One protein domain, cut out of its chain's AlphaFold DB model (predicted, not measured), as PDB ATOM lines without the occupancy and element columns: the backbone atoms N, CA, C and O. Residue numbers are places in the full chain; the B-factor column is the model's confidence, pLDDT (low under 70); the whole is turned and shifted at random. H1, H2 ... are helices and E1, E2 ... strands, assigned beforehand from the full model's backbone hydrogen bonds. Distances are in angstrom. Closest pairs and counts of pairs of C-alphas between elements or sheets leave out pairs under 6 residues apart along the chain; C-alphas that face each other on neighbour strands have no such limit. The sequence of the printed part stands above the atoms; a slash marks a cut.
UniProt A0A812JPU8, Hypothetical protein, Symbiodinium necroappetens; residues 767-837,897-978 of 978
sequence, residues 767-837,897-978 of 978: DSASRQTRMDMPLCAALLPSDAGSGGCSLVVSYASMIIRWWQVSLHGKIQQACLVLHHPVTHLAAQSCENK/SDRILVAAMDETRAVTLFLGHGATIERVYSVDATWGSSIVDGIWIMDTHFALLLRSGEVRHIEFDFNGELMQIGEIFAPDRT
ATOM      1  N   ASP A 767     -37.049  24.450  50.704       82.50
ATOM      2  CA  ASP A 767     -38.358  24.603  51.346       82.50
ATOM      3  C   ASP A 767     -38.785  26.071  51.538       82.50
ATOM      4  O   ASP A 767     -39.973  26.380  51.612       82.50
ATOM      5  N   SER A 768     -37.832  27.001  51.535       82.75
ATOM      6  CA  SER A 768     -38.088  28.442  51.589       82.75
ATOM      7  C   SER A 768     -38.571  29.050  50.266       82.75
ATOM      8  O   SER A 768     -38.963  30.218  50.247       82.75
ATOM      9  N   ALA A 769     -38.547  28.306  49.154       84.44
ATOM     10  CA  ALA A 769     -39.017  28.811  47.871       84.44
ATOM     11  C   ALA A 769     -40.524  29.092  47.920       84.44
ATOM     12  O   ALA A 769     -41.315  28.251  48.360       84.44
ATOM     13  N   SER A 770     -40.913  30.273  47.432       86.44
ATOM     14  CA  SER A 770     -42.313  30.696  47.409       86.44
ATOM     15  C   SER A 770     -43.180  29.713  46.615       86.44
ATOM     16  O   SER A 770     -42.706  29.070  45.675       86.44
ATOM     17  N   ARG A 771     -44.475  29.636  46.943       82.56
ATOM     18  CA  ARG A 771     -45.434  28.811  46.193       82.56
ATOM     19  C   ARG A 771     -45.409  29.133  44.697       82.56
ATOM     20  O   ARG A 771     -45.414  28.209  43.898       82.56
ATOM     21  N   GLN A 772     -45.303  30.413  44.332       83.38
ATOM     22  CA  GLN A 772     -45.202  30.836  42.934       83.38
ATOM     23  C   GLN A 772     -43.967  30.240  42.255       83.38
ATOM     24  O   GLN A 772     -44.060  29.707  41.160       83.38
ATOM     25  N   THR A 773     -42.822  30.263  42.940       83.56
ATOM     26  CA  THR A 773     -41.570  29.692  42.432       83.56
ATOM     27  C   THR A 773     -41.651  28.179  42.255       83.56
ATOM     28  O   THR A 773     -41.066  27.650  41.323       83.56
ATOM     29  N   ARG A 774     -42.371  27.476  43.135       83.00
ATOM     30  CA  ARG A 774     -42.557  26.019  43.041       83.00
ATOM     31  C   ARG A 774     -43.546  25.600  41.956       83.00
ATOM     32  O   ARG A 774     -43.459  24.478  41.474       83.00
ATOM     33  N   MET A 775     -44.502  26.468  41.630       84.38
ATOM     34  CA  MET A 775     -45.499  26.234  40.580       84.38
ATOM     35  C   MET A 775     -44.985  26.610  39.191       84.38
ATOM     36  O   MET A 775     -45.648  26.336  38.196       84.38
ATOM     37  N   ASP A 776     -43.818  27.242  39.124       88.75
ATOM     38  CA  ASP A 776     -43.225  27.695  37.883       88.75
ATOM     39  C   ASP A 776     -42.799  26.511  37.009       88.75
ATOM     40  O   ASP A 776     -42.138  25.583  37.482       88.75
ATOM     41  N   MET A 777     -43.221  26.512  35.745       88.06
ATOM     42  CA  MET A 777     -43.031  25.386  34.834       88.06
ATOM     43  C   MET A 777     -41.669  25.459  34.155       88.06
ATOM     44  O   MET A 777     -41.450  26.387  33.381       88.06
ATOM     45  N   PRO A 778     -40.749  24.508  34.385       88.75
ATOM     46  CA  PRO A 778     -39.526  24.445  33.608       88.75
ATOM     47  C   PRO A 778     -39.882  24.117  32.150       88.75
ATOM     48  O   PRO A 778     -40.602  23.158  31.875       88.75
ATOM     49  N   LEU A 779     -39.408  24.949  31.224       87.50
ATOM     50  CA  LEU A 779     -39.693  24.857  29.791       87.50
ATOM     51  C   LEU A 779     -38.659  23.997  29.072       87.50
ATOM     52  O   LEU A 779     -38.994  23.134  28.268       87.50
ATOM     53  N   CYS A 780     -37.388  24.239  29.372       88.50
ATOM     54  CA  CYS A 780     -36.270  23.516  28.797       88.50
ATOM     55  C   CYS A 780     -35.091  23.530  29.767       88.50
ATOM     56  O   CYS A 780     -35.018  24.346  30.690       88.50
ATOM     57  N   ALA A 781     -34.161  22.603  29.576       90.38
ATOM     58  CA  ALA A 781     -32.973  22.525  30.397       90.38
ATOM     59  C   ALA A 781     -31.798  21.953  29.605       90.38
ATOM     60  O   ALA A 781     -31.973  21.173  28.673       90.38
ATOM     61  N   ALA A 782     -30.602  22.371  29.993       90.00
ATOM     62  CA  ALA A 782     -29.340  21.961  29.413       90.00
ATOM     63  C   ALA A 782     -28.442  21.445  30.536       90.00
ATOM     64  O   ALA A 782     -28.349  22.050  31.608       90.00
ATOM     65  N   LEU A 783     -27.794  20.313  30.285       90.38
ATOM     66  CA  LEU A 783     -26.863  19.701  31.216       90.38
ATOM     67  C   LEU A 783     -25.448  19.835  30.677       90.38
ATOM     68  O   LEU A 783     -25.183  19.537  29.515       90.38
ATOM     69  N   LEU A 784     -24.544  20.229  31.557       89.19
ATOM     70  CA  LEU A 784     -23.129  20.325  31.290       89.19
ATOM     71  C   LEU A 784     -22.363  19.453  32.266       89.19
ATOM     72  O   LEU A 784     -22.440  19.694  33.472       89.19
ATOM     73  N   PRO A 785     -21.608  18.452  31.798       85.75
ATOM     74  CA  PRO A 785     -20.676  17.787  32.682       85.75
ATOM     75  C   PRO A 785     -19.657  18.827  33.174       85.75
ATOM     76  O   PRO A 785     -19.086  19.563  32.375       85.75
ATOM     77  N   SER A 786     -19.465  18.926  34.492       82.50
ATOM     78  CA  SER A 786     -18.303  19.632  35.041       82.50
ATOM     79  C   SER A 786     -17.050  18.825  34.727       82.50
ATOM     80  O   SER A 786     -17.123  17.600  34.547       82.50
ATOM     81  N   ASP A 787     -15.921  19.524  34.708       78.56
ATOM     82  CA  ASP A 787     -14.597  18.957  34.533       78.56
ATOM     83  C   ASP A 787     -14.391  17.703  35.396       78.56
ATOM     84  O   ASP A 787     -14.835  17.616  36.548       78.56
ATOM     85  N   ALA A 788     -13.701  16.720  34.807       63.41
ATOM     86  CA  ALA A 788     -13.645  15.302  35.188       63.41
ATOM     87  C   ALA A 788     -13.202  14.965  36.634       63.41
ATOM     88  O   ALA A 788     -13.048  13.791  36.967       63.41
ATOM     89  N   GLY A 789     -12.983  15.954  37.502       74.62
ATOM     90  CA  GLY A 789     -12.611  15.775  38.904       74.62
ATOM     91  C   GLY A 789     -13.677  16.157  39.935       74.62
ATOM     92  O   GLY A 789     -13.575  15.699  41.070       74.62
ATOM     93  N   SER A 790     -14.681  16.976  39.595       72.12
ATOM     94  CA  SER A 790     -15.577  17.563  40.613       72.12
ATOM     95  C   SER A 790     -16.746  16.660  41.021       72.12
ATOM     96  O   SER A 790     -17.416  16.934  42.017       72.12
ATOM     97  N   GLY A 791     -17.000  15.580  40.270       82.25
ATOM     98  CA  GLY A 791     -18.118  14.673  40.536       82.25
ATOM     99  C   GLY A 791     -19.470  15.394  40.564       82.25
ATOM    100  O   GLY A 791     -20.335  15.040  41.363       82.25
ATOM    101  N   GLY A 792     -19.649  16.440  39.756       86.81
ATOM    102  CA  GLY A 792     -20.925  17.136  39.610       86.81
ATOM    103  C   GLY A 792     -21.123  17.687  38.207       86.81
ATOM    104  O   GLY A 792     -20.198  17.731  37.421       86.81
ATOM    105  N   CYS A 793     -22.329  18.102  37.865       89.62
ATOM    106  CA  CYS A 793     -22.724  18.644  36.575       89.62
ATOM    107  C   CYS A 793     -23.362  20.023  36.769       89.62
ATOM    108  O   CYS A 793     -23.974  20.309  37.796       89.62
ATOM    109  N   SER A 794     -23.213  20.894  35.785       91.19
ATOM    110  CA  SER A 794     -23.930  22.157  35.704       91.19
ATOM    111  C   SER A 794     -25.269  21.924  35.009       91.19
ATOM    112  O   SER A 794     -25.318  21.578  33.835       91.19
ATOM    113  N   LEU A 795     -26.368  22.101  35.731       92.69
ATOM    114  CA  LEU A 795     -27.724  22.034  35.207       92.69
ATOM    115  C   LEU A 795     -28.263  23.453  35.039       92.69
ATOM    116  O   LEU A 795     -28.427  24.178  36.019       92.69
ATOM    117  N   VAL A 796     -28.595  23.834  33.813       92.50
ATOM    118  CA  VAL A 796     -29.248  25.107  33.509       92.50
ATOM    119  C   VAL A 796     -30.693  24.820  33.123       92.50
ATOM    120  O   VAL A 796     -30.941  23.996  32.251       92.50
ATOM    121  N   VAL A 797     -31.655  25.461  33.784       92.94
ATOM    122  CA  VAL A 797     -33.094  25.252  33.562       92.94
ATOM    123  C   VAL A 797     -33.750  26.592  33.284       92.94
ATOM    124  O   VAL A 797     -33.605  27.514  34.087       92.94
ATOM    125  N   SER A 798     -34.480  26.692  32.178       93.00
ATOM    126  CA  SER A 798     -35.380  27.806  31.904       93.00
ATOM    127  C   SER A 798     -36.786  27.491  32.400       93.00
ATOM    128  O   SER A 798     -37.245  26.356  32.276       93.00
ATOM    129  N   TYR A 799     -37.468  28.498  32.933       92.94
ATOM    130  CA  TYR A 799     -38.823  28.416  33.450       92.94
ATOM    131  C   TYR A 799     -39.775  29.382  32.733       92.94
ATOM    132  O   TYR A 799     -39.358  30.402  32.179       92.94
ATOM    133  N   ALA A 800     -41.070  29.074  32.797       90.19
ATOM    134  CA  ALA A 800     -42.158  29.848  32.209       90.19
ATOM    135  C   ALA A 800     -42.255  31.267  32.781       90.19
ATOM    136  O   ALA A 800     -42.616  32.189  32.057       90.19
ATOM    137  N   SER A 801     -41.837  31.479  34.034       88.75
ATOM    138  CA  SER A 801     -41.719  32.811  34.644       88.75
ATOM    139  C   SER A 801     -40.581  33.679  34.087       88.75
ATOM    140  O   SER A 801     -40.234  34.692  34.694       88.75
ATOM    141  N   MET A 802     -39.990  33.300  32.948       90.75
ATOM    142  CA  MET A 802     -38.863  33.996  32.321       90.75
ATOM    143  C   MET A 802     -37.584  33.922  33.167       90.75
ATOM    144  O   MET A 802     -36.707  34.772  33.064       90.75
ATOM    145  N   ILE A 803     -37.444  32.902  34.017       91.12
ATOM    146  CA  ILE A 803     -36.262  32.719  34.865       91.12
ATOM    147  C   ILE A 803     -35.374  31.614  34.293       91.12
ATOM    148  O   ILE A 803     -35.846  30.519  34.011       91.12
ATOM    149  N   ILE A 804     -34.068  31.863  34.194       91.69
ATOM    150  CA  ILE A 804     -33.051  30.824  34.010       91.69
ATOM    151  C   ILE A 804     -32.340  30.587  35.346       91.69
ATOM    152  O   ILE A 804     -31.786  31.508  35.945       91.69
ATOM    153  N   ARG A 805     -32.320  29.338  35.817       93.12
ATOM    154  CA  ARG A 805     -31.558  28.925  37.004       93.12
ATOM    155  C   ARG A 805     -30.413  28.021  36.599       93.12
ATOM    156  O   ARG A 805     -30.634  27.021  35.923       93.12
ATOM    157  N   TRP A 806     -29.219  28.337  37.076       93.00
ATOM    158  CA  TRP A 806     -28.039  27.500  36.925       93.00
ATOM    159  C   TRP A 806     -27.688  26.873  38.271       93.00
ATOM    160  O   TRP A 806     -27.465  27.565  39.265       93.00
ATOM    161  N   TRP A 807     -27.657  25.550  38.294       91.88
ATOM    162  CA  TRP A 807     -27.294  24.711  39.421       91.88
ATOM    163  C   TRP A 807     -25.981  24.006  39.134       91.88
ATOM    164  O   TRP A 807     -25.796  23.483  38.043       91.88
ATOM    165  N   GLN A 808     -25.114  23.906  40.128       90.75
ATOM    166  CA  GLN A 808     -24.090  22.875  40.169       90.75
ATOM    167  C   GLN A 808     -24.629  21.729  41.018       90.75
ATOM    168  O   GLN A 808     -24.999  21.926  42.175       90.75
ATOM    169  N   VAL A 809     -24.715  20.542  40.435       90.00
ATOM    170  CA  VAL A 809     -25.375  19.370  41.000       90.00
ATOM    171  C   VAL A 809     -24.380  18.218  41.044       90.00
ATOM    172  O   VAL A 809     -23.932  17.749  40.009       90.00
ATOM    173  N   SER A 810     -24.037  17.727  42.225       88.00
ATOM    174  CA  SER A 810     -23.277  16.484  42.415       88.00
ATOM    175  C   SER A 810     -24.200  15.364  42.887       88.00
ATOM    176  O   SER A 810     -25.368  15.613  43.159       88.00
ATOM    177  N   LEU A 811     -23.713  14.131  43.044       81.19
ATOM    178  CA  LEU A 811     -24.503  13.083  43.716       81.19
ATOM    179  C   LEU A 811     -24.817  13.435  45.179       81.19
ATOM    180  O   LEU A 811     -25.845  13.020  45.714       81.19
ATOM    181  N   HIS A 812     -23.942  14.209  45.825       81.19
ATOM    182  CA  HIS A 812     -23.991  14.482  47.264       81.19
ATOM    183  C   HIS A 812     -24.664  15.801  47.630       81.19
ATOM    184  O   HIS A 812     -24.921  16.056  48.804       81.19
ATOM    185  N   GLY A 813     -24.963  16.646  46.651       84.56
ATOM    186  CA  GLY A 813     -25.670  17.882  46.910       84.56
ATOM    187  C   GLY A 813     -25.833  18.725  45.666       84.56
ATOM    188  O   GLY A 813     -25.471  18.339  44.558       84.56
ATOM    189  N   LYS A 814     -26.364  19.918  45.880       88.44
ATOM    190  CA  LYS A 814     -26.460  20.928  44.841       88.44
ATOM    191  C   LYS A 814     -26.342  22.316  45.412       88.44
ATOM    192  O   LYS A 814     -26.675  22.566  46.570       88.44
ATOM    193  N   ILE A 815     -25.912  23.214  44.549       87.75
ATOM    194  CA  ILE A 815     -25.714  24.618  44.847       87.75
ATOM    195  C   ILE A 815     -26.295  25.394  43.671       87.75
ATOM    196  O   ILE A 815     -25.956  25.123  42.520       87.75
ATOM    197  N   GLN A 816     -27.198  26.336  43.945       88.56
ATOM    198  CA  GLN A 816     -27.620  27.279  42.915       88.56
ATOM    199  C   GLN A 816     -26.455  28.233  42.660       88.56
ATOM    200  O   GLN A 816     -26.088  28.989  43.555       88.56
ATOM    201  N   GLN A 817     -25.873  28.173  41.466       86.56
ATOM    202  CA  GLN A 817     -24.762  29.034  41.071       86.56
ATOM    203  C   GLN A 817     -25.275  30.402  40.632       86.56
ATOM    204  O   GLN A 817     -24.797  31.418  41.116       86.56
ATOM    205  N   ALA A 818     -26.304  30.436  39.778       86.19
ATOM    206  CA  ALA A 818     -26.873  31.687  39.294       86.19
ATOM    207  C   ALA A 818     -28.398  31.620  39.121       86.19
ATOM    208  O   ALA A 818     -29.009  30.558  38.957       86.19
ATOM    209  N   CYS A 819     -29.023  32.794  39.155       90.69
ATOM    210  CA  CYS A 819     -30.424  33.006  38.820       90.69
ATOM    211  C   CYS A 819     -30.507  34.246  37.938       90.69
ATOM    212  O   CYS A 819     -30.069  35.318  38.349       90.69
ATOM    213  N   LEU A 820     -31.079  34.102  36.754       87.50
ATOM    214  CA  LEU A 820     -31.251  35.183  35.804       87.50
ATOM    215  C   LEU A 820     -32.737  35.352  35.506       87.50
ATOM    216  O   LEU A 820     -33.424  34.369  35.256       87.50
ATOM    217  N   VAL A 821     -33.218  36.591  35.532       89.56
ATOM    218  CA  VAL A 821     -34.582  36.942  35.123       89.56
ATOM    219  C   VAL A 821     -34.498  37.601  33.753       89.56
ATOM    220  O   VAL A 821     -33.712  38.527  33.559       89.56
ATOM    221  N   LEU A 822     -35.277  37.096  32.810       85.62
ATOM    222  CA  LEU A 822     -35.353  37.549  31.431       85.62
ATOM    223  C   LEU A 822     -36.634  38.341  31.193       85.62
ATOM    224  O   LEU A 822     -37.566  38.307  31.991       85.62
ATOM    225  N   HIS A 823     -36.669  39.050  30.067       81.81
ATOM    226  CA  HIS A 823     -37.862  39.758  29.604       81.81
ATOM    227  C   HIS A 823     -38.848  38.853  28.860       81.81
ATOM    228  O   HIS A 823     -40.012  39.219  28.725       81.81
ATOM    229  N   HIS A 824     -38.380  37.694  28.394       85.94
ATOM    230  CA  HIS A 824     -39.160  36.734  27.628       85.94
ATOM    231  C   HIS A 824     -38.854  35.300  28.086       85.94
ATOM    232  O   HIS A 824     -37.732  35.017  28.529       85.94
ATOM    233  N   PRO A 825     -39.833  34.381  28.000       86.75
ATOM    234  CA  PRO A 825     -39.643  32.982  28.339       86.75
ATOM    235  C   PRO A 825     -38.704  32.329  27.328       86.75
ATOM    236  O   PRO A 825     -38.822  32.531  26.118       86.75
ATOM    237  N   VAL A 826     -37.771  31.525  27.832       89.06
ATOM    238  CA  VAL A 826     -36.802  30.820  26.992       89.06
ATOM    239  C   VAL A 826     -37.334  29.441  26.648       89.06
ATOM    240  O   VAL A 826     -37.589  28.601  27.508       89.06
ATOM    241  N   THR A 827     -37.521  29.228  25.352       87.19
ATOM    242  CA  THR A 827     -38.134  28.019  24.799       87.19
ATOM    243  C   THR A 827     -37.094  26.967  24.442       87.19
ATOM    244  O   THR A 827     -37.384  25.776  24.506       87.19
ATOM    245  N   HIS A 828     -35.876  27.395  24.098       88.06
ATOM    246  CA  HIS A 828     -34.773  26.500  23.768       88.06
ATOM    247  C   HIS A 828     -33.519  26.932  24.508       88.06
ATOM    248  O   HIS A 828     -33.190  28.119  24.560       88.06
ATOM    249  N   LEU A 829     -32.810  25.954  25.054       91.06
ATOM    250  CA  LEU A 829     -31.609  26.175  25.834       91.06
ATOM    251  C   LEU A 829     -30.547  25.179  25.395       91.06
ATOM    252  O   LEU A 829     -30.781  23.972  25.393       91.06
ATOM    253  N   ALA A 830     -29.371  25.688  25.064       90.50
ATOM    254  CA  ALA A 830     -28.183  24.884  24.862       90.50
ATOM    255  C   ALA A 830     -27.066  25.450  25.734       90.50
ATOM    256  O   ALA A 830     -27.015  26.652  25.994       90.50
ATOM    257  N   ALA A 831     -26.184  24.589  26.223       90.06
ATOM    258  CA  ALA A 831     -25.077  25.010  27.060       90.06
ATOM    259  C   ALA A 831     -23.816  24.238  26.659       90.06
ATOM    260  O   ALA A 831     -23.904  23.058  26.318       90.06
ATOM    261  N   GLN A 832     -22.659  24.902  26.684       89.38
ATOM    262  CA  GLN A 832     -21.346  24.321  26.391       89.38
ATOM    263  C   GLN A 832     -20.333  24.737  27.463       89.38
ATOM    264  O   GLN A 832     -20.275  25.909  27.842       89.38
ATOM    265  N   SER A 833     -19.531  23.781  27.945       85.94
ATOM    266  CA  SER A 833     -18.364  24.085  28.776       85.94
ATOM    267  C   SER A 833     -17.261  24.657  27.892       85.94
ATOM    268  O   SER A 833     -16.898  24.076  26.869       85.94
ATOM    269  N   CYS A 834     -16.727  25.803  28.281       80.69
ATOM    270  CA  CYS A 834     -15.644  26.477  27.590       80.69
ATOM    271  C   CYS A 834     -14.314  25.981  28.170       80.69
ATOM    272  O   CYS A 834     -13.588  26.723  28.832       80.69
ATOM    273  N   GLU A 835     -14.008  24.696  27.973       70.31
ATOM    274  CA  GLU A 835     -12.752  24.123  28.453       70.31
ATOM    275  C   GLU A 835     -11.553  24.751  27.720       70.31
ATOM    276  O   GLU A 835     -11.461  24.777  26.491       70.31
ATOM    277  N   ASN A 836     -10.546  25.176  28.483       55.44
ATOM    278  CA  ASN A 836      -9.371  25.902  27.987       55.44
ATOM    279  C   ASN A 836      -8.335  25.011  27.245       55.44
ATOM    280  O   ASN A 836      -7.158  25.368  27.110       55.44
ATOM    281  N   LYS A 837      -8.720  23.808  26.787       51.81
ATOM    282  CA  LYS A 837      -7.778  22.764  26.323       51.81
ATOM    283  C   LYS A 837      -7.040  23.129  25.027       51.81
ATOM    284  O   LYS A 837      -5.899  22.697  24.836       51.81
ATOM    285  N   SER A 897     -11.611  27.887  36.996       60.00
ATOM    286  CA  SER A 897     -13.000  28.307  37.014       60.00
ATOM    287  C   SER A 897     -13.589  28.104  35.619       60.00
ATOM    288  O   SER A 897     -13.348  28.868  34.681       60.00
ATOM    289  N   ASP A 898     -14.335  27.009  35.486       74.50
ATOM    290  CA  ASP A 898     -15.018  26.618  34.257       74.50
ATOM    291  C   ASP A 898     -15.925  27.763  33.792       74.50
ATOM    292  O   ASP A 898     -16.798  28.251  34.523       74.50
ATOM    293  N   ARG A 899     -15.688  28.228  32.565       84.81
ATOM    294  CA  ARG A 899     -16.599  29.137  31.873       84.81
ATOM    295  C   ARG A 899     -17.671  28.314  31.180       84.81
ATOM    296  O   ARG A 899     -17.380  27.272  30.600       84.81
ATOM    297  N   ILE A 900     -18.905  28.788  31.229       87.00
ATOM    298  CA  ILE A 900     -20.045  28.150  30.583       87.00
ATOM    299  C   ILE A 900     -20.675  29.139  29.620       87.00
ATOM    300  O   ILE A 900     -21.068  30.232  30.020       87.00
ATOM    301  N   LEU A 901     -20.824  28.736  28.363       90.31
ATOM    302  CA  LEU A 901     -21.618  29.462  27.387       90.31
ATOM    303  C   LEU A 901     -23.014  28.847  27.341       90.31
ATOM    304  O   LEU A 901     -23.170  27.683  26.982       90.31
ATOM    305  N   VAL A 902     -24.030  29.623  27.696       90.31
ATOM    306  CA  VAL A 902     -25.440  29.245  27.574       90.31
ATOM    307  C   VAL A 902     -26.042  30.040  26.431       90.31
ATOM    308  O   VAL A 902     -26.033  31.263  26.475       90.31
ATOM    309  N   ALA A 903     -26.604  29.370  25.435       90.62
ATOM    310  CA  ALA A 903     -27.457  30.014  24.454       90.62
ATOM    311  C   ALA A 903     -28.914  29.735  24.772       90.62
ATOM    312  O   ALA A 903     -29.338  28.587  24.904       90.62
ATOM    313  N   ALA A 904     -29.669  30.811  24.887       90.25
ATOM    314  CA  ALA A 904     -31.085  30.796  25.146       90.25
ATOM    315  C   ALA A 904     -31.806  31.447  23.978       90.25
ATOM    316  O   ALA A 904     -31.426  32.531  23.545       90.25
ATOM    317  N   MET A 905     -32.859  30.806  23.495       89.06
ATOM    318  CA  MET A 905     -33.758  31.405  22.523       89.06
ATOM    319  C   MET A 905     -35.101  31.668  23.182       89.06
ATOM    320  O   MET A 905     -35.707  30.753  23.752       89.06
ATOM    321  N   ASP A 906     -35.560  32.909  23.103       87.94
ATOM    322  CA  ASP A 906     -36.857  33.288  23.642       87.94
ATOM    323  C   ASP A 906     -38.016  33.037  22.660       87.94
ATOM    324  O   ASP A 906     -37.831  32.553  21.539       87.94
ATOM    325  N   GLU A 907     -39.244  33.313  23.099       83.56
ATOM    326  CA  GLU A 907     -40.450  33.219  22.262       83.56
ATOM    327  C   GLU A 907     -40.417  34.150  21.037       83.56
ATOM    328  O   GLU A 907     -40.960  33.804  19.984       83.56
ATOM    329  N   THR A 908     -39.729  35.294  21.150       80.56
ATOM    330  CA  THR A 908     -39.534  36.265  20.061       80.56
ATOM    331  C   THR A 908     -38.470  35.815  19.064       80.56
ATOM    332  O   THR A 908     -38.290  36.445  18.023       80.56
ATOM    333  N   ARG A 909     -37.823  34.674  19.340       80.50
ATOM    334  CA  ARG A 909     -36.722  34.080  18.576       80.50
ATOM    335  C   ARG A 909     -35.415  34.854  18.686       80.50
ATOM    336  O   ARG A 909     -34.482  34.548  17.946       80.50
ATOM    337  N   ALA A 910     -35.306  35.789  19.627       82.12
ATOM    338  CA  ALA A 910     -34.035  36.413  19.946       82.12
ATOM    339  C   ALA A 910     -33.134  35.387  20.645       82.12
ATOM    340  O   ALA A 910     -33.539  34.712  21.597       82.12
ATOM    341  N   VAL A 911     -31.901  35.257  20.151       86.25
ATOM    342  CA  VAL A 911     -30.898  34.382  20.758       86.25
ATOM    343  C   VAL A 911     -30.052  35.224  21.701       86.25
ATOM    344  O   VAL A 911     -29.325  36.119  21.275       86.25
ATOM    345  N   THR A 912     -30.131  34.923  22.991       87.88
ATOM    346  CA  THR A 912     -29.287  35.530  24.018       87.88
ATOM    347  C   THR A 912     -28.222  34.535  24.459       87.88
ATOM    348  O   THR A 912     -28.529  33.403  24.830       87.88
ATOM    349  N   LEU A 913     -26.960  34.951  24.426       90.50
ATOM    350  CA  LEU A 913     -25.825  34.175  24.901       90.50
ATOM    351  C   LEU A 913     -25.391  34.696  26.268       90.50
ATOM    352  O   LEU A 913     -25.080  35.877  26.421       90.50
ATOM    353  N   PHE A 914     -25.321  33.809  27.247       89.62
ATOM    354  CA  PHE A 914     -24.808  34.087  28.577       89.62
ATOM    355  C   PHE A 914     -23.462  33.408  28.733       89.62
ATOM    356  O   PHE A 914     -23.353  32.194  28.578       89.62
ATOM    357  N   LEU A 915     -22.443  34.190  29.067       89.00
ATOM    358  CA  LEU A 915     -21.163  33.663  29.501       89.00
ATOM    359  C   LEU A 915     -21.130  33.673  31.026       89.00
ATOM    360  O   LEU A 915     -21.041  34.732  31.644       89.00
ATOM    361  N   GLY A 916     -21.252  32.492  31.619       85.56
ATOM    362  CA  GLY A 916     -21.139  32.250  33.049       85.56
ATOM    363  C   GLY A 916     -19.723  31.857  33.459       85.56
ATOM    364  O   GLY A 916     -19.006  31.208  32.700       85.56
ATOM    365  N   HIS A 917     -19.339  32.219  34.677       85.06
ATOM    366  CA  HIS A 917     -18.097  31.822  35.320       85.06
ATOM    367  C   HIS A 917     -18.349  31.582  36.809       85.06
ATOM    368  O   HIS A 917     -18.678  32.504  37.555       85.06
ATOM    369  N   GLY A 918     -18.235  30.330  37.257       81.12
ATOM    370  CA  GLY A 918     -18.570  29.971  38.640       81.12
ATOM    371  C   GLY A 918     -20.012  30.348  39.015       81.12
ATOM    372  O   GLY A 918     -20.955  29.811  38.452       81.12
ATOM    373  N   ALA A 919     -20.184  31.271  39.964       74.06
ATOM    374  CA  ALA A 919     -21.497  31.734  40.431       74.06
ATOM    375  C   ALA A 919     -21.993  33.015  39.730       74.06
ATOM    376  O   ALA A 919     -23.043  33.558  40.077       74.06
ATOM    377  N   THR A 920     -21.233  33.560  38.778       78.81
ATOM    378  CA  THR A 920     -21.539  34.855  38.161       78.81
ATOM    379  C   THR A 920     -21.765  34.720  36.664       78.81
ATOM    380  O   THR A 920     -21.148  33.909  35.979       78.81
ATOM    381  N   ILE A 921     -22.685  35.525  36.135       83.31
ATOM    382  CA  ILE A 921     -22.812  35.738  34.693       83.31
ATOM    383  C   ILE A 921     -21.884  36.905  34.361       83.31
ATOM    384  O   ILE A 921     -22.131  38.027  34.795       83.31
ATOM    385  N   GLU A 922     -20.792  36.631  33.650       85.69
ATOM    386  CA  GLU A 922     -19.790  37.635  33.284       85.69
ATOM    387  C   GLU A 922     -20.303  38.551  32.175       85.69
ATOM    388  O   GLU A 922     -20.099  39.765  32.223       85.69
ATOM    389  N   ARG A 923     -20.931  37.972  31.143       84.88
ATOM    390  CA  ARG A 923     -21.372  38.711  29.954       84.88
ATOM    391  C   ARG A 923     -22.680  38.173  29.397       84.88
ATOM    392  O   ARG A 923     -22.957  36.977  29.463       84.88
ATOM    393  N   VAL A 924     -23.449  39.083  28.810       86.25
ATOM    394  CA  VAL A 924     -24.688  38.792  28.091       86.25
ATOM    395  C   VAL A 924     -24.569  39.388  26.698       86.25
ATOM    396  O   VAL A 924     -24.296  40.580  26.558       86.25
ATOM    397  N   TYR A 925     -24.769  38.567  25.678       83.94
ATOM    398  CA  TYR A 925     -24.777  38.985  24.285       83.94
ATOM    399  C   TYR A 925     -26.167  38.740  23.716       83.94
ATOM    400  O   TYR A 925     -26.662  37.620  23.767       83.94
ATOM    401  N   SER A 926     -26.798  39.776  23.171       79.56
ATOM    402  CA  SER A 926     -28.042  39.622  22.419       79.56
ATOM    403  C   SER A 926     -27.697  39.559  20.941       79.56
ATOM    404  O   SER A 926     -27.119  40.504  20.404       79.56
ATOM    405  N   VAL A 927     -28.033  38.453  20.287       76.50
ATOM    406  CA  VAL A 927     -27.934  38.322  18.836       76.50
ATOM    407  C   VAL A 927     -29.309  38.656  18.278       76.50
ATOM    408  O   VAL A 927     -30.256  37.886  18.447       76.50
ATOM    409  N   ASP A 928     -29.423  39.834  17.661       62.91
ATOM    410  CA  ASP A 928     -30.671  40.259  17.037       62.91
ATOM    411  C   ASP A 928     -30.961  39.342  15.851       62.91
ATOM    412  O   ASP A 928     -30.240  39.292  14.850       62.91
ATOM    413  N   ALA A 929     -31.980  38.518  16.031       55.38
ATOM    414  CA  ALA A 929     -32.256  37.412  15.160       55.38
ATOM    415  C   ALA A 929     -33.257  37.826  14.074       55.38
ATOM    416  O   ALA A 929     -34.302  37.202  13.911       55.38
ATOM    417  N   THR A 930     -32.918  38.803  13.232       54.44
ATOM    418  CA  THR A 930     -33.661  39.010  11.978       54.44
ATOM    419  C   THR A 930     -33.244  37.960  10.933       54.44
ATOM    420  O   THR A 930     -32.595  38.276   9.937       54.44
ATOM    421  N   TRP A 931     -33.587  36.683  11.151       61.72
ATOM    422  CA  TRP A 931     -33.215  35.545  10.283       61.72
ATOM    423  C   TRP A 931     -34.216  35.345   9.141       61.72
ATOM    424  O   TRP A 931     -34.735  34.252   8.915       61.72
ATOM    425  N   GLY A 932     -34.514  36.417   8.404       58.97
ATOM    426  CA  GLY A 932     -35.611  36.403   7.435       58.97
ATOM    427  C   GLY A 932     -36.933  35.959   8.080       58.97
ATOM    428  O   GLY A 932     -37.106  36.021   9.291       58.97
ATOM    429  N   SER A 933     -37.891  35.497   7.281       64.25
ATOM    430  CA  SER A 933     -39.191  35.013   7.771       64.25
ATOM    431  C   SER A 933     -39.158  33.574   8.318       64.25
ATOM    432  O   SER A 933     -40.210  32.946   8.433       64.25
ATOM    433  N   SER A 934     -37.977  33.004   8.574       72.56
ATOM    434  CA  SER A 934     -37.834  31.592   8.942       72.56
ATOM    435  C   SER A 934     -37.826  31.414  10.460       72.56
ATOM    436  O   SER A 934     -37.020  32.012  11.164       72.56
ATOM    437  N   ILE A 935     -38.718  30.559  10.959       77.44
ATOM    438  CA  ILE A 935     -38.836  30.215  12.384       77.44
ATOM    439  C   ILE A 935     -37.696  29.258  12.765       77.44
ATOM    440  O   ILE A 935     -37.393  28.361  11.986       77.44
ATOM    441  N   VAL A 936     -37.075  29.428  13.935       76.38
ATOM    442  CA  VAL A 936     -36.051  28.515  14.482       76.38
ATOM    443  C   VAL A 936     -36.723  27.468  15.383       76.38
ATOM    444  O   VAL A 936     -37.430  27.837  16.311       76.38
ATOM    445  N   ASP A 937     -36.487  26.182  15.142       82.81
ATOM    446  CA  ASP A 937     -37.029  25.033  15.890       82.81
ATOM    447  C   ASP A 937     -35.989  24.348  16.798       82.81
ATOM    448  O   ASP A 937     -36.335  23.478  17.591       82.81
ATOM    449  N   GLY A 938     -34.704  24.703  16.696       80.12
ATOM    450  CA  GLY A 938     -33.666  24.115  17.542       80.12
ATOM    451  C   GLY A 938     -32.362  24.899  17.532       80.12
ATOM    452  O   GLY A 938     -32.048  25.582  16.558       80.12
ATOM    453  N   ILE A 939     -31.602  24.780  18.620       84.94
ATOM    454  CA  ILE A 939     -30.270  25.368  18.777       84.94
ATOM    455  C   ILE A 939     -29.309  24.323  19.340       84.94
ATOM    456  O   ILE A 939     -29.611  23.656  20.327       84.94
ATOM    457  N   TRP A 940     -28.134  24.204  18.727       84.88
ATOM    458  CA  TRP A 940     -27.018  23.411  19.237       84.88
ATOM    459  C   TRP A 940     -25.769  24.275  19.293       84.88
ATOM    460  O   TRP A 940     -25.514  25.067  18.384       84.88
ATOM    461  N   ILE A 941     -24.970  24.094  20.342       81.75
ATOM    462  CA  ILE A 941     -23.644  24.704  20.439       81.75
ATOM    463  C   ILE A 941     -22.619  23.672  19.981       81.75
ATOM    464  O   ILE A 941     -22.564  22.576  20.538       81.75
ATOM    465  N   MET A 942     -21.840  24.015  18.962       81.25
ATOM    466  CA  MET A 942     -20.686  23.242  18.505       81.25
ATOM    467  C   MET A 942     -19.401  23.941  18.963       81.25
ATOM    468  O   MET A 942     -19.418  25.115  19.313       81.25
ATOM    469  N   ASP A 943     -18.258  23.256  18.892       73.44
ATOM    470  CA  ASP A 943     -16.956  23.800  19.322       73.44
ATOM    471  C   ASP A 943     -16.570  25.137  18.657       73.44
ATOM    472  O   ASP A 943     -15.802  25.913  19.228       73.44
ATOM    473  N   THR A 944     -17.072  25.417  17.449       71.25
ATOM    474  CA  THR A 944     -16.697  26.613  16.673       71.25
ATOM    475  C   THR A 944     -17.853  27.539  16.300       71.25
ATOM    476  O   THR A 944     -17.587  28.685  15.949       71.25
ATOM    477  N   HIS A 945     -19.105  27.086  16.372       80.00
ATOM    478  CA  HIS A 945     -20.280  27.817  15.881       80.00
ATOM    479  C   HIS A 945     -21.569  27.317  16.552       80.00
ATOM    480  O   HIS A 945     -21.585  26.260  17.182       80.00
ATOM    481  N   PHE A 946     -22.676  28.035  16.375       83.38
ATOM    482  CA  PHE A 946     -24.008  27.518  16.709       83.38
ATOM    483  C   PHE A 946     -24.657  26.912  15.480       83.38
ATOM    484  O   PHE A 946     -24.558  27.479  14.400       83.38
ATOM    485  N   ALA A 947     -25.351  25.793  15.629       85.00
ATOM    486  CA  ALA A 947     -26.268  25.314  14.607       85.00
ATOM    487  C   ALA A 947     -27.697  25.696  15.012       85.00
ATOM    488  O   ALA A 947     -28.122  25.390  16.125       85.00
ATOM    489  N   LEU A 948     -28.433  26.361  14.126       84.50
ATOM    490  CA  LEU A 948     -29.862  26.624  14.257       84.50
ATOM    491  C   LEU A 948     -30.627  25.738  13.280       84.50
ATOM    492  O   LEU A 948     -30.408  25.833  12.075       84.50
ATOM    493  N   LEU A 949     -31.543  24.909  13.773       86.00
ATOM    494  CA  LEU A 949     -32.511  24.212  12.925       86.00
ATOM    495  C   LEU A 949     -33.676  25.158  12.715       86.00
ATOM    496  O   LEU A 949     -34.299  25.596  13.674       86.00
ATOM    497  N   LEU A 950     -33.970  25.471  11.467       84.69
ATOM    498  CA  LEU A 950     -35.135  26.242  11.082       84.69
ATOM    499  C   LEU A 950     -36.325  25.303  10.857       84.69
ATOM    500  O   LEU A 950     -36.154  24.159  10.446       84.69
ATOM    501  N   ARG A 951     -37.542  25.817  11.025       80.44
ATOM    502  CA  ARG A 951     -38.814  25.130  10.749       80.44
ATOM    503  C   ARG A 951     -38.963  24.682   9.298       80.44
ATOM    504  O   ARG A 951     -39.757  23.803   8.987       80.44
ATOM    505  N   SER A 952     -38.179  25.268   8.396       84.38
ATOM    506  CA  SER A 952     -38.031  24.791   7.019       84.38
ATOM    507  C   SER A 952     -37.285  23.451   6.908       84.38
ATOM    508  O   SER A 952     -37.226  22.892   5.816       84.38
ATOM    509  N   GLY A 953     -36.690  22.954   7.997       86.94
ATOM    510  CA  GLY A 953     -35.747  21.835   8.018       86.94
ATOM    511  C   GLY A 953     -34.304  22.237   7.683       86.94
ATOM    512  O   GLY A 953     -33.421  21.385   7.667       86.94
ATOM    513  N   GLU A 954     -34.044  23.518   7.399       86.31
ATOM    514  CA  GLU A 954     -32.703  24.023   7.093       86.31
ATOM    515  C   GLU A 954     -31.878  24.159   8.378       86.31
ATOM    516  O   GLU A 954     -32.322  24.788   9.334       86.31
ATOM    517  N   VAL A 955     -30.659  23.615   8.393       88.31
ATOM    518  CA  VAL A 955     -29.698  23.838   9.482       88.31
ATOM    519  C   VAL A 955     -28.747  24.957   9.077       88.31
ATOM    520  O   VAL A 955     -28.058  24.851   8.061       88.31
ATOM    521  N   ARG A 956     -28.700  26.034   9.862       82.75
ATOM    522  CA  ARG A 956     -27.785  27.159   9.656       82.75
ATOM    523  C   ARG A 956     -26.695  27.180  10.703       82.75
ATOM    524  O   ARG A 956     -26.977  27.096  11.889       82.75
ATOM    525  N   HIS A 957     -25.465  27.355  10.249       83.25
ATOM    526  CA  HIS A 957     -24.303  27.487  11.114       83.25
ATOM    527  C   HIS A 957     -23.993  28.975  11.313       83.25
ATOM    528  O   HIS A 957     -23.866  29.715  10.338       83.25
ATOM    529  N   ILE A 958     -23.923  29.413  12.567       77.25
ATOM    530  CA  ILE A 958     -23.614  30.784  12.970       77.25
ATOM    531  C   ILE A 958     -22.197  30.815  13.509       77.25
ATOM    532  O   ILE A 958     -21.932  30.380  14.632       77.25
ATOM    533  N   GLU A 959     -21.302  31.350  12.697       73.31
ATOM    534  CA  GLU A 959     -19.983  31.775  13.145       73.31
ATOM    535  C   GLU A 959     -20.120  33.179  13.745       73.31
ATOM    536  O   GLU A 959     -20.877  34.007  13.229       73.31
ATOM    537  N   PHE A 960     -19.447  33.449  14.863       64.69
ATOM    538  CA  PHE A 960     -19.489  34.788  15.445       64.69
ATOM    539  C   PHE A 960     -18.582  35.701  14.669       64.69
ATOM    540  O   PHE A 960     -17.445  35.353  14.395       64.69
ATOM    541  N   ASP A 961     -19.066  36.899  14.400       46.56
ATOM    542  CA  ASP A 961     -18.213  38.018  14.064       46.56
ATOM    543  C   ASP A 961     -18.339  39.040  15.196       46.56
ATOM    544  O   ASP A 961     -19.444  39.472  15.543       46.56
ATOM    545  N   PHE A 962     -17.215  39.389  15.814       44.56
ATOM    546  CA  PHE A 962     -17.155  40.457  16.801       44.56
ATOM    547  C   PHE A 962     -16.207  41.536  16.265       44.56
ATOM    548  O   PHE A 962     -14.995  41.339  16.201       44.56
ATOM    549  N   ASN A 963     -16.762  42.698  15.908       44.31
ATOM    550  CA  ASN A 963     -16.051  43.846  15.320       44.31
ATOM    551  C   ASN A 963     -15.452  43.635  13.909       44.31
ATOM    552  O   ASN A 963     -14.468  44.290  13.565       44.31
ATOM    553  N   GLY A 964     -16.048  42.793  13.064       37.84
ATOM    554  CA  GLY A 964     -15.556  42.510  11.708       37.84
ATOM    555  C   GLY A 964     -14.471  41.426  11.653       37.84
ATOM    556  O   GLY A 964     -13.850  41.239  10.604       37.84
ATOM    557  N   GLU A 965     -14.214  40.741  12.771       41.41
ATOM    558  CA  GLU A 965     -13.376  39.550  12.848       41.41
ATOM    559  C   GLU A 965     -14.239  38.337  13.200       41.41
ATOM    560  O   GLU A 965     -14.875  38.288  14.257       41.41
ATOM    561  N   LEU A 966     -14.203  37.333  12.321       47.62
ATOM    562  CA  LEU A 966     -14.828  36.040  12.549       47.62
ATOM    563  C   LEU A 966     -14.141  35.356  13.740       47.62
ATOM    564  O   LEU A 966     -13.028  34.845  13.615       47.62
ATOM    565  N   MET A 967     -14.790  35.399  14.899       54.69
ATOM    566  CA  MET A 967     -14.337  34.774  16.128       54.69
ATOM    567  C   MET A 967     -14.759  33.315  16.151       54.69
ATOM    568  O   MET A 967     -15.946  32.977  16.094       54.69
ATOM    569  N   GLN A 968     -13.783  32.436  16.352       59.28
ATOM    570  CA  GLN A 968     -14.115  31.108  16.858       59.28
ATOM    571  C   GLN A 968     -14.702  31.264  18.262       59.28
ATOM    572  O   GLN A 968     -14.219  32.084  19.041       59.28
ATOM    573  N   ILE A 969     -15.701  30.457  18.627       58.94
ATOM    574  CA  ILE A 969     -16.266  30.457  19.989       58.94
ATOM    575  C   ILE A 969     -15.149  30.386  21.050       58.94
ATOM    576  O   ILE A 969     -15.177  31.132  22.023       58.94
ATOM    577  N   GLY A 970     -14.090  29.606  20.800       58.31
ATOM    578  CA  GLY A 970     -12.891  29.546  21.646       58.31
ATOM    579  C   GLY A 970     -12.140  30.876  21.854       58.31
ATOM    580  O   GLY A 970     -11.504  31.059  22.889       58.31
ATOM    581  N   GLU A 971     -12.206  31.812  20.906       57.84
ATOM    582  CA  GLU A 971     -11.534  33.119  20.964       57.84
ATOM    583  C   GLU A 971     -12.289  34.144  21.814       57.84
ATOM    584  O   GLU A 971     -11.652  35.027  22.392       57.84
ATOM    585  N   ILE A 972     -13.609  33.988  21.986       57.81
ATOM    586  CA  ILE A 972     -14.413  34.797  22.923       57.81
ATOM    587  C   ILE A 972     -13.865  34.665  24.358       57.81
ATOM    588  O   ILE A 972     -13.979  35.587  25.166       57.81
ATOM    589  N   PHE A 973     -13.219  33.536  24.670       54.59
ATOM    590  CA  PHE A 973     -12.709  33.214  26.004       54.59
ATOM    591  C   PHE A 973     -11.254  33.633  26.250       54.59
ATOM    592  O   PHE A 973     -10.744  33.394  27.347       54.59
ATOM    593  N   ALA A 974     -10.599  34.283  25.283       56.38
ATOM    594  CA  ALA A 974      -9.260  34.842  25.438       56.38
ATOM    595  C   ALA A 974      -9.244  35.941  26.523       56.38
ATOM    596  O   ALA A 974      -9.931  36.950  26.359       56.38
ATOM    597  N   PRO A 975      -8.461  35.810  27.611       43.78
ATOM    598  CA  PRO A 975      -8.481  36.789  28.701       43.78
ATOM    599  C   PRO A 975      -7.939  38.191  28.349       43.78
ATOM    600  O   PRO A 975      -8.149  39.096  29.143       43.78
ATOM    601  N   ASP A 976      -7.342  38.418  27.170       47.25
ATOM    602  CA  ASP A 976      -6.715  39.704  26.804       47.25
ATOM    603  C   ASP A 976      -7.056  40.170  25.372       47.25
ATOM    604  O   ASP A 976      -6.227  40.111  24.459       47.25
ATOM    605  N   ARG A 977      -8.277  40.671  25.160       43.00
ATOM    606  CA  ARG A 977      -8.600  41.564  24.030       43.00
ATOM    607  C   ARG A 977      -9.526  42.687  24.506       43.00
ATOM    608  O   ARG A 977     -10.740  42.623  24.335       43.00
ATOM    609  N   THR A 978      -8.928  43.689  25.140       33.19
ATOM    610  CA  THR A 978      -9.429  45.073  25.161       33.19
ATOM    611  C   THR A 978      -8.520  45.924  24.306       33.19
ATOM    612  O   THR A 978      -7.289  45.766  24.487       33.19
TER     613      THR A 978
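Overview. This is residues 767 to 837 and 897 to 978 of the 978 residues of the protein "Hypothetical protein" of Symbiodinium necroappetens (UniProt A0A812JPU8). Three antiparallel sheets stand one behind another as a stack of sheets: E1 to E4 on one side, E5 to E8 in the middle, and the smaller E9 to E11, only partly face to face with it, on the other side. H1 lies off one end of the first sheet, and the small hairpin E12 and E13 follows E11, with H2 after it. The 153 printed residues, with two named helices and thirteen named strands in the order H1, E1 to E13, H2, are mostly strand, and each sheet has its strands in chain order. The whole is compact, with a radius of gyration of the C-alphas of 15.9 A and spans of 47 by 35 by 28 A.

Arrangement. H1, residues 771 to 775, is not on the twisted sheet of E1, residues 778 to 785, E2, 792 to 799, E3, 803 to 810, and E4, 814 to 821. This sheet is a meander of hairpins, each strand the antiparallel neighbour of the one before, with N 782 and O 796 2.8 A apart, N 795 and O 807 2.8 A, and N 806 and O 818 2.9 A, within hydrogen-bond range. E4 bends by 51 degrees at residue 817. The next sheet, twisted too, has E5, 826 to 834, E6, 899 to 906, E7, 911 to 917, and E8, 920 to 927; E6, E7 and E8 form a meander of hairpins. Its pairs within range include N 830 and O 903, 2.9 A, N 902 and O 914, 2.8 A, and N 913 and O 925, 2.8 A. These two sheets are face to face, 9.2 A centre to centre where they face each other, their strands at 28 degrees; the closest C-alphas of E1 and E5, Ala 782 and Ala 830, are 5.5 A apart. The meander of hairpins E9, 936 to 941, E10, 946 to 950, and E11, 955 to 958, has N 940 and O 947 2.9 A apart and N 948 and O 956 2.8 A. It faces the E5 to E8 sheet at 9.9 A; the closest C-alphas of E5 and E9, Ala 830 and Trp 940, are 5.9 A apart. E11 runs on at 24 degrees into E12, 960 to 962, which forms an antiparallel hairpin with E13, 965 to 967, N 967 and O 960 being 2.7 A apart. H2, 969 to 972, only grazes the E5 to E8 sheet. H1 has every O i to N i+4 pair within range; H2 is too short for one.

Along the chain. H1 begins at C-alpha 771, (-45.434, 28.811, 46.193). E3 is 22.1 A long, E5 21.6 A, E6 22.3 A and E9 14.3 A. H2 ends at C-alpha 972, (-14.413, 34.797, 22.923).

Size, cuts and confidence. Residues 838 to 896 are not printed; C-alphas 837 and 897 are 13.1 A apart. No link printed whole is long. Mean pLDDT of the printed part is 79.1, and residues 928 to 933 and 960 to 978 are among those under 70.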